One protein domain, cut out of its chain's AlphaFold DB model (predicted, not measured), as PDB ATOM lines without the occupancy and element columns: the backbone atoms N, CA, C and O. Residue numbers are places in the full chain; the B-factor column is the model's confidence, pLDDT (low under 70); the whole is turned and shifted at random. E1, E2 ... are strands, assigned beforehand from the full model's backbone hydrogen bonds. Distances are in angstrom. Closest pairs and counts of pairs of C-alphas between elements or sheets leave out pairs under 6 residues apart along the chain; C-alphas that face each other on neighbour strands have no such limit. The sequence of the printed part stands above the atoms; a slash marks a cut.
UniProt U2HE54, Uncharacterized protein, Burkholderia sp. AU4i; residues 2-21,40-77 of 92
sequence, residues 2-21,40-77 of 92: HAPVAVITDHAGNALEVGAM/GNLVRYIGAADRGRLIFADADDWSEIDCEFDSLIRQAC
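This is residues 2 to 21 and 40 to 77 of the 92 residues of an uncharacterized protein of Burkholderia sp. AU4i (UniProt U2HE54). Little of this domain is regular structure: a bent antiparallel hairpin, E1 and E2, is followed by a long loop, residues 59 to 70, and the short strand E3, near E1, while an unnamed stretch, residues 2 to 21, comes before the hairpin and is parted from it by a cut in the chain. The printed part has 58 residues, no named helix and three strands, E1, E2, E3 in chain order; the class is all strand, with 20 residues in named elements. It is compact, with a radius of gyration of the C-alphas of 11.3 A, and spans 36 by 24 by 18 A.

E1, residues 40 to 49, bends by 71 degrees at residue 46. E2, residues 53 to 58, is its antiparallel neighbour at 135 degrees, and a tight link joins this hairpin. N 44 and O 57, 2.8 A apart, are within hydrogen-bond range. E3, residues 71 to 74, pairs with no named strand; it is near E1 and apart from E2.

E1 begins at C-alpha 40 (18.804, 51.117, 24.969) and measures 22.8 A, E2 16.1 A and E3 9.8 A, ending at C-alpha 74 (12.827, 54.870, 14.263).

The C-alphas farthest apart, of His 2 and Asp 60, are 36.3 A apart. Residues 22 to 39 are not printed; C-alphas 21 and 40 are 12.7 A apart. The link from E2 to E3 is long. Residues 2 to 6 have pLDDT under 70.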
ATOM      1  N   HIS A   2     -11.014  35.734  17.849       40.91
ATOM      2  CA  HIS A   2      -9.593  36.096  17.829       40.91
ATOM      3  C   HIS A   2      -9.481  37.519  18.378       40.91
ATOM      4  O   HIS A   2     -10.136  38.420  17.857       40.91
ATOM      5  N   ALA A   3      -8.730  37.699  19.465       44.78
ATOM      6  CA  ALA A   3      -8.358  39.030  19.924       44.78
ATOM      7  C   ALA A   3      -7.585  39.737  18.792       44.78
ATOM      8  O   ALA A   3      -6.817  39.065  18.097       44.78
ATOM      9  N   PRO A   4      -7.799  41.043  18.563       48.69
ATOM     10  CA  PRO A   4      -7.013  41.776  17.582       48.69
ATOM     11  C   PRO A   4      -5.535  41.677  17.971       48.69
ATOM     12  O   PRO A   4      -5.181  41.927  19.123       48.69
ATOM     13  N   VAL A   5      -4.685  41.279  17.022       55.69
ATOM     14  CA  VAL A   5      -3.232  41.401  17.176       55.69
ATOM     15  C   VAL A   5      -2.964  42.884  17.408       55.69
ATOM     16  O   VAL A   5      -3.343  43.709  16.575       55.69
ATOM     17  N   ALA A   6      -2.410  43.237  18.567       62.25
ATOM     18  CA  ALA A   6      -2.043  44.616  18.848       62.25
ATOM     19  C   ALA A   6      -1.031  45.055  17.783       62.25
ATOM     20  O   ALA A   6       0.040  44.463  17.658       62.25
ATOM     21  N   VAL A   7      -1.397  46.049  16.973       71.75
ATOM     22  CA  VAL A   7      -0.464  46.663  16.028       71.75
ATOM     23  C   VAL A   7       0.501  47.486  16.865       71.75
ATOM     24  O   VAL A   7       0.103  48.493  17.446       71.75
ATOM     25  N   ILE A   8       1.742  47.025  16.974       82.44
ATOM     26  CA  ILE A   8       2.784  47.772  17.676       82.44
ATOM     27  C   ILE A   8       3.278  48.878  16.744       82.44
ATOM     28  O   ILE A   8       3.541  48.646  15.560       82.44
ATOM     29  N   THR A   9       3.347  50.091  17.283       91.94
ATOM     30  CA  THR A   9       3.780  51.290  16.570       91.94
ATOM     31  C   THR A   9       5.065  51.840  17.167       91.94
ATOM     32  O   THR A   9       5.357  51.627  18.343       91.94
ATOM     33  N   ASP A  10       5.821  52.572  16.356       92.81
ATOM     34  CA  ASP A  10       6.914  53.407  16.832       92.81
ATOM     35  C   ASP A  10       6.398  54.589  17.672       92.81
ATOM     36  O   ASP A  10       5.191  54.830  17.791       92.81
ATOM     37  N   HIS A  11       7.329  55.344  18.251       92.19
ATOM     38  CA  HIS A  11       7.053  56.522  19.069       92.19
ATOM     39  C   HIS A  11       6.210  57.588  18.344       92.19
ATOM     40  O   HIS A  11       5.477  58.346  18.976       92.19
ATOM     41  N   ALA A  12       6.278  57.647  17.011       92.94
ATOM     42  CA  ALA A  12       5.498  58.573  16.196       92.94
ATOM     43  C   ALA A  12       4.116  58.011  15.796       92.94
ATOM     44  O   ALA A  12       3.366  58.678  15.081       92.94
ATOM     45  N   GLY A  13       3.760  56.809  16.261       92.69
ATOM     46  CA  GLY A  13       2.488  56.147  15.978       92.69
ATOM     47  C   GLY A  13       2.443  55.422  14.630       92.69
ATOM     48  O   GLY A  13       1.368  55.000  14.204       92.69
ATOM     49  N   ASN A  14       3.579  55.257  13.946       93.19
ATOM     50  CA  ASN A  14       3.633  54.510  12.691       93.19
ATOM     51  C   ASN A  14       3.802  53.020  12.968       93.19
ATOM     52  O   ASN A  14       4.518  52.632  13.885       93.19
ATOM     53  N   ALA A  15       3.189  52.168  12.145       92.75
ATOM     54  CA  ALA A  15       3.450  50.733  12.205       92.75
ATOM     55  C   ALA A  15       4.945  50.442  11.984       92.75
ATOM     56  O   ALA A  15       5.600  51.113  11.181       92.75
ATOM     57  N   LEU A  16       5.470  49.433  12.683       93.19
ATOM     58  CA  LEU A  16       6.857  49.017  12.493       93.19
ATOM     59  C   LEU A  16       7.081  48.495  11.066       93.19
ATOM     60  O   LEU A  16       6.274  47.742  10.522       93.19
ATOM     61  N   GLU A  17       8.201  48.892  10.469       93.88
ATOM     62  CA  GLU A  17       8.603  48.512   9.120       93.88
ATOM     63  C   GLU A  17       9.666  47.416   9.194       93.88
ATOM     64  O   GLU A  17      10.707  47.577   9.833       93.88
ATOM     65  N   VAL A  18       9.391  46.279   8.554       93.94
ATOM     66  CA  VAL A  18      10.324  45.148   8.503       93.94
ATOM     67  C   VAL A  18      11.636  45.593   7.858       93.94
ATOM     68  O   VAL A  18      11.639  46.203   6.792       93.94
ATOM     69  N   GLY A  19      12.752  45.292   8.514       94.25
ATOM     70  CA  GLY A  19      14.093  45.679   8.098       94.25
ATOM     71  C   GLY A  19      14.538  47.069   8.554       94.25
ATOM     72  O   GLY A  19      15.716  47.404   8.399       94.25
ATOM     73  N   ALA A  20      13.637  47.893   9.103       96.50
ATOM     74  CA  ALA A  20      13.995  49.198   9.646       96.50
ATOM     75  C   ALA A  20      14.688  49.055  11.007       96.50
ATOM     76  O   ALA A  20      14.407  48.130  11.775       96.50
ATOM     77  N   MET A  21      15.591  49.991  11.307       97.44
ATOM     78  CA  MET A  21      16.246  50.068  12.610       97.44
ATOM     79  C   MET A  21      15.461  50.956  13.569       97.44
ATOM     80  O   MET A  21      14.988  52.039  13.207       97.44
ATOM     81  N   GLY A  40      18.251  52.463  24.893       93.56
ATOM     82  CA  GLY A  40      18.804  51.117  24.969       93.56
ATOM     83  C   GLY A  40      19.326  50.616  23.623       93.56
ATOM     84  O   GLY A  40      19.953  51.353  22.859       93.56
ATOM     85  N   ASN A  41      19.075  49.335  23.349       95.44
ATOM     86  CA  ASN A  41      19.613  48.634  22.185       95.44
ATOM     87  C   ASN A  41      19.159  49.254  20.858       95.44
ATOM     88  O   ASN A  41      18.026  49.724  20.714       95.44
ATOM     89  N   LEU A  42      20.045  49.185  19.864       97.06
ATOM     90  CA  LEU A  42      19.690  49.370  18.465       97.06
ATOM     91  C   LEU A  42      19.333  48.011  17.878       97.06
ATOM     92  O   LEU A  42      20.124  47.072  17.925       97.06
ATOM     93  N   VAL A  43      18.139  47.916  17.310       97.19
ATOM     94  CA  VAL A  43      17.598  46.666  16.782       97.19
ATOM     95  C   VAL A  43      17.013  46.877  15.399       97.19
ATOM     96  O   VAL A  43      16.592  47.978  15.048       97.19
ATOM     97  N   ARG A  44      16.942  45.813  14.605       96.69
ATOM     98  CA  ARG A  44      16.138  45.773  13.384       96.69
ATOM     99  C   ARG A  44      14.870  44.990  13.629       96.69
ATOM    100  O   ARG A  44      14.924  43.870  14.129       96.69
ATOM    101  N   TYR A  45      13.735  45.570  13.253       95.19
ATOM    102  CA  TYR A  45      12.473  44.848  13.300       95.19
ATOM    103  C   TYR A  45      12.445  43.816  12.180       95.19
ATOM    104  O   TYR A  45      12.595  44.157  11.011       95.19
ATOM    105  N   ILE A  46      12.266  42.550  12.530       94.81
ATOM    106  CA  ILE A  46      12.287  41.457  11.562       94.81
ATOM    107  C   ILE A  46      10.867  41.060  11.168       94.81
ATOM    108  O   ILE A  46      10.621  40.725  10.017       94.81
ATOM    109  N   GLY A  47       9.914  41.156  12.087       90.94
ATOM    110  CA  GLY A  47       8.523  40.804  11.834       90.94
ATOM    111  C   GLY A  47       7.828  40.338  13.103       90.94
ATOM    112  O   GLY A  47       8.377  40.423  14.202       90.94
ATOM    113  N   ALA A  48       6.604  39.846  12.961       85.00
ATOM    114  CA  ALA A  48       5.920  39.113  14.017       85.00
ATOM    115  C   ALA A  48       5.973  37.612  13.706       85.00
ATOM    116  O   ALA A  48       5.949  37.215  12.546       85.00
ATOM    117  N   ALA A  49       6.074  36.793  14.748       77.56
ATOM    118  CA  ALA A  49       5.893  35.352  14.672       77.56
ATOM    119  C   ALA A  49       4.446  34.965  14.993       77.56
ATOM    120  O   ALA A  49       3.688  35.742  15.595       77.56
ATOM    121  N   ASP A  50       4.124  33.695  14.736       70.06
ATOM    122  CA  ASP A  50       2.911  33.053  15.228       70.06
ATOM    123  C   ASP A  50       2.690  33.379  16.714       70.06
ATOM    124  O   ASP A  50       3.570  33.180  17.556       70.06
ATOM    125  N   ARG A  51       1.470  33.832  17.042       70.88
ATOM    126  CA  ARG A  51       1.030  34.305  18.376       70.88
ATOM    127  C   ARG A  51       1.426  35.743  18.733       70.88
ATOM    128  O   ARG A  51       1.226  36.141  19.878       70.88
ATOM    129  N   GLY A  52       1.899  36.532  17.770       77.44
ATOM    130  CA  GLY A  52       2.088  37.978  17.930       77.44
ATOM    131  C   GLY A  52       3.373  38.373  18.655       77.44
ATOM    132  O   GLY A  52       3.498  39.516  19.087       77.44
ATOM    133  N   ARG A  53       4.332  37.447  18.794       85.00
ATOM    134  CA  ARG A  53       5.670  37.761  19.308       85.00
ATOM    135  C   ARG A  53       6.406  38.593  18.263       85.00
ATOM    136  O   ARG A  53       6.595  38.114  17.150       85.00
ATOM    137  N   LEU A  54       6.844  39.798  18.611       89.06
ATOM    138  CA  LEU A  54       7.739  40.557  17.743       89.06
ATOM    139  C   LEU A  54       9.134  39.938  17.749       89.06
ATOM    140  O   LEU A  54       9.608  39.482  18.786       89.06
ATOM    141  N   ILE A  55       9.774  39.929  16.589       92.69
ATOM    142  CA  ILE A  55      11.140  39.457  16.408       92.69
ATOM    143  C   ILE A  55      12.003  40.657  16.053       92.69
ATOM    144  O   ILE A  55      11.704  41.408  15.118       92.69
ATOM    145  N   PHE A  56      13.096  40.783  16.790       95.25
ATOM    146  CA  PHE A  56      14.125  41.774  16.565       95.25
ATOM    147  C   PHE A  56      15.466  41.082  16.374       95.25
ATOM    148  O   PHE A  56      15.742  40.049  16.985       95.25
ATOM    149  N   ALA A  57      16.287  41.666  15.512       96.62
ATOM    150  CA  ALA A  57      17.686  41.306  15.393       96.62
ATOM    151  C   ALA A  57      18.553  42.441  15.932       96.62
ATOM    152  O   ALA A  57      18.214  43.614  15.745       96.62
ATOM    153  N   ASP A  58      19.671  42.103  16.559       96.56
ATOM    154  CA  ASP A  58      20.681  43.083  16.933       96.56
ATOM    155  C   ASP A  58      21.163  43.857  15.689       96.56
ATOM    156  O   ASP A  58      21.316  43.301  14.591       96.56
ATOM    157  N   ALA A  59      21.327  45.174  15.829       94.88
ATOM    158  CA  ALA A  59      21.674  46.030  14.704       94.88
ATOM    159  C   ALA A  59      23.114  45.839  14.191       94.88
ATOM    160  O   ALA A  59      23.388  46.204  13.039       94.88
ATOM    161  N   ASP A  60      24.017  45.279  14.986       92.12
ATOM    162  CA  ASP A  60      25.414  45.084  14.617       92.12
ATOM    163  C   ASP A  60      25.649  43.697  14.010       92.12
ATOM    164  O   ASP A  60      26.325  43.587  12.982       92.12
ATOM    165  N   ASP A  61      25.070  42.643  14.597       93.81
ATOM    166  CA  ASP A  61      25.409  41.256  14.241       93.81
ATOM    167  C   ASP A  61      24.266  40.392  13.676       93.81
ATOM    168  O   ASP A  61      24.523  39.273  13.224       93.81
ATOM    169  N   TRP A  62      23.037  40.917  13.615       94.38
ATOM    170  CA  TRP A  62      21.836  40.231  13.113       94.38
ATOM    171  C   TRP A  62      21.377  38.995  13.904       94.38
ATOM    172  O   TRP A  62      20.486  38.273  13.437       94.38
ATOM    173  N   SER A  63      21.935  38.742  15.086       94.88
ATOM    174  CA  SER A  63      21.442  37.698  15.984       94.88
ATOM    175  C   SER A  63      20.057  38.054  16.539       94.88
ATOM    176  O   SER A  63      19.734  39.230  16.706       94.88
ATOM    177  N   GLU A  64      19.206  37.046  16.790       95.00
ATOM    178  CA  GLU A  64      17.927  37.271  17.484       95.00
ATOM    179  C   GLU A  64      18.213  37.855  18.864       95.00
ATOM    180  O   GLU A  64      18.989  37.276  19.629       95.00
ATOM    181  N   ILE A  65      17.566  38.972  19.185       94.38
ATOM    182  CA  ILE A  65      17.706  39.616  20.483       94.38
ATOM    183  C   ILE A  65      16.339  39.781  21.135       94.38
ATOM    184  O   ILE A  65      15.404  40.331  20.550       94.38
ATOM    185  N   ASP A  66      16.244  39.318  22.379       91.12
ATOM    186  CA  ASP A  66      15.146  39.681  23.259       91.12
ATOM    187  C   ASP A  66      15.424  41.093  23.781       91.12
ATOM    188  O   ASP A  66      16.394  41.331  24.504       91.12
ATOM    189  N   CYS A  67      14.588  42.048  23.385       87.69
ATOM    190  CA  CYS A  67      14.657  43.414  23.876       87.69
ATOM    191  C   CYS A  67      13.364  43.779  24.600       87.69
ATOM    192  O   CYS A  67      12.261  43.570  24.092       87.69
ATOM    193  N   GLU A  68      13.515  44.368  25.776       89.25
ATOM    194  CA  GLU A  68      12.437  45.101  26.424       89.25
ATOM    195  C   GLU A  68      12.412  46.527  25.845       89.25
ATOM    196  O   GLU A  68      13.412  46.988  25.283       89.25
ATOM    197  N   PHE A  69      11.265  47.202  25.905       92.38
ATOM    198  CA  PHE A  69      11.115  48.619  25.558       92.38
ATOM    199  C   PHE A  69       9.732  49.119  25.986       92.38
ATOM    200  O   PHE A  69       8.755  48.372  25.917       92.38
ATOM    201  N   ASP A  70       9.643  50.399  26.341       92.62
ATOM    202  CA  ASP A  70       8.370  51.122  26.445       92.62
ATOM    203  C   ASP A  70       7.985  51.744  25.098       92.62
ATOM    204  O   ASP A  70       6.808  51.808  24.735       92.62
ATOM    205  N   SER A  71       8.983  52.188  24.325       93.19
ATOM    206  CA  SER A  71       8.792  52.762  22.994       93.19
ATOM    207  C   SER A  71       9.934  52.408  22.041       93.19
ATOM    208  O   SER A  71      11.017  51.988  22.445       93.19
ATOM    209  N   LEU A  72       9.681  52.574  20.743       95.75
ATOM    210  CA  LEU A  72      10.660  52.358  19.682       95.75
ATOM    211  C   LEU A  72      10.827  53.645  18.884       95.75
ATOM    212  O   LEU A  72       9.874  54.134  18.279       95.75
ATOM    213  N   ILE A  73      12.047  54.172  18.826       96.75
ATOM    214  CA  ILE A  73      12.363  55.358  18.026       96.75
ATOM    215  C   ILE A  73      12.992  54.913  16.713       96.75
ATOM    216  O   ILE A  73      14.104  54.376  16.691       96.75
ATOM    217  N   ARG A  74      12.302  55.168  15.597       97.31
ATOM    218  CA  ARG A  74      12.827  54.870  14.263       97.31
ATOM    219  C   ARG A  74      14.113  55.655  13.998       97.31
ATOM    220  O   ARG A  74      14.147  56.873  14.151       97.31
ATOM    221  N   GLN A  75      15.151  54.955  13.550       97.38
ATOM    222  CA  GLN A  75      16.429  55.564  13.187       97.38
ATOM    223  C   GLN A  75      16.469  55.926  11.699       97.38
ATOM    224  O   GLN A  75      15.858  55.263  10.857       97.38
ATOM    225  N   ALA A  76      17.232  56.966  11.357       93.38
ATOM    226  CA  ALA A  76      17.447  57.409   9.978       93.38
ATOM    227  C   ALA A  76      18.467  56.518   9.237       93.38
ATOM    228  O   ALA A  76      19.458  57.003   8.694       93.38
ATOM    229  N   CYS A  77      18.248  55.203   9.238       90.38
ATOM    230  CA  CYS A  77      19.065  54.241   8.508       90.38
ATOM    231  C   CYS A  77      18.293  53.654   7.313       90.38
ATOM    232  O   CYS A  77      17.059  53.701   7.280       90.38
TER     233      CYS A  77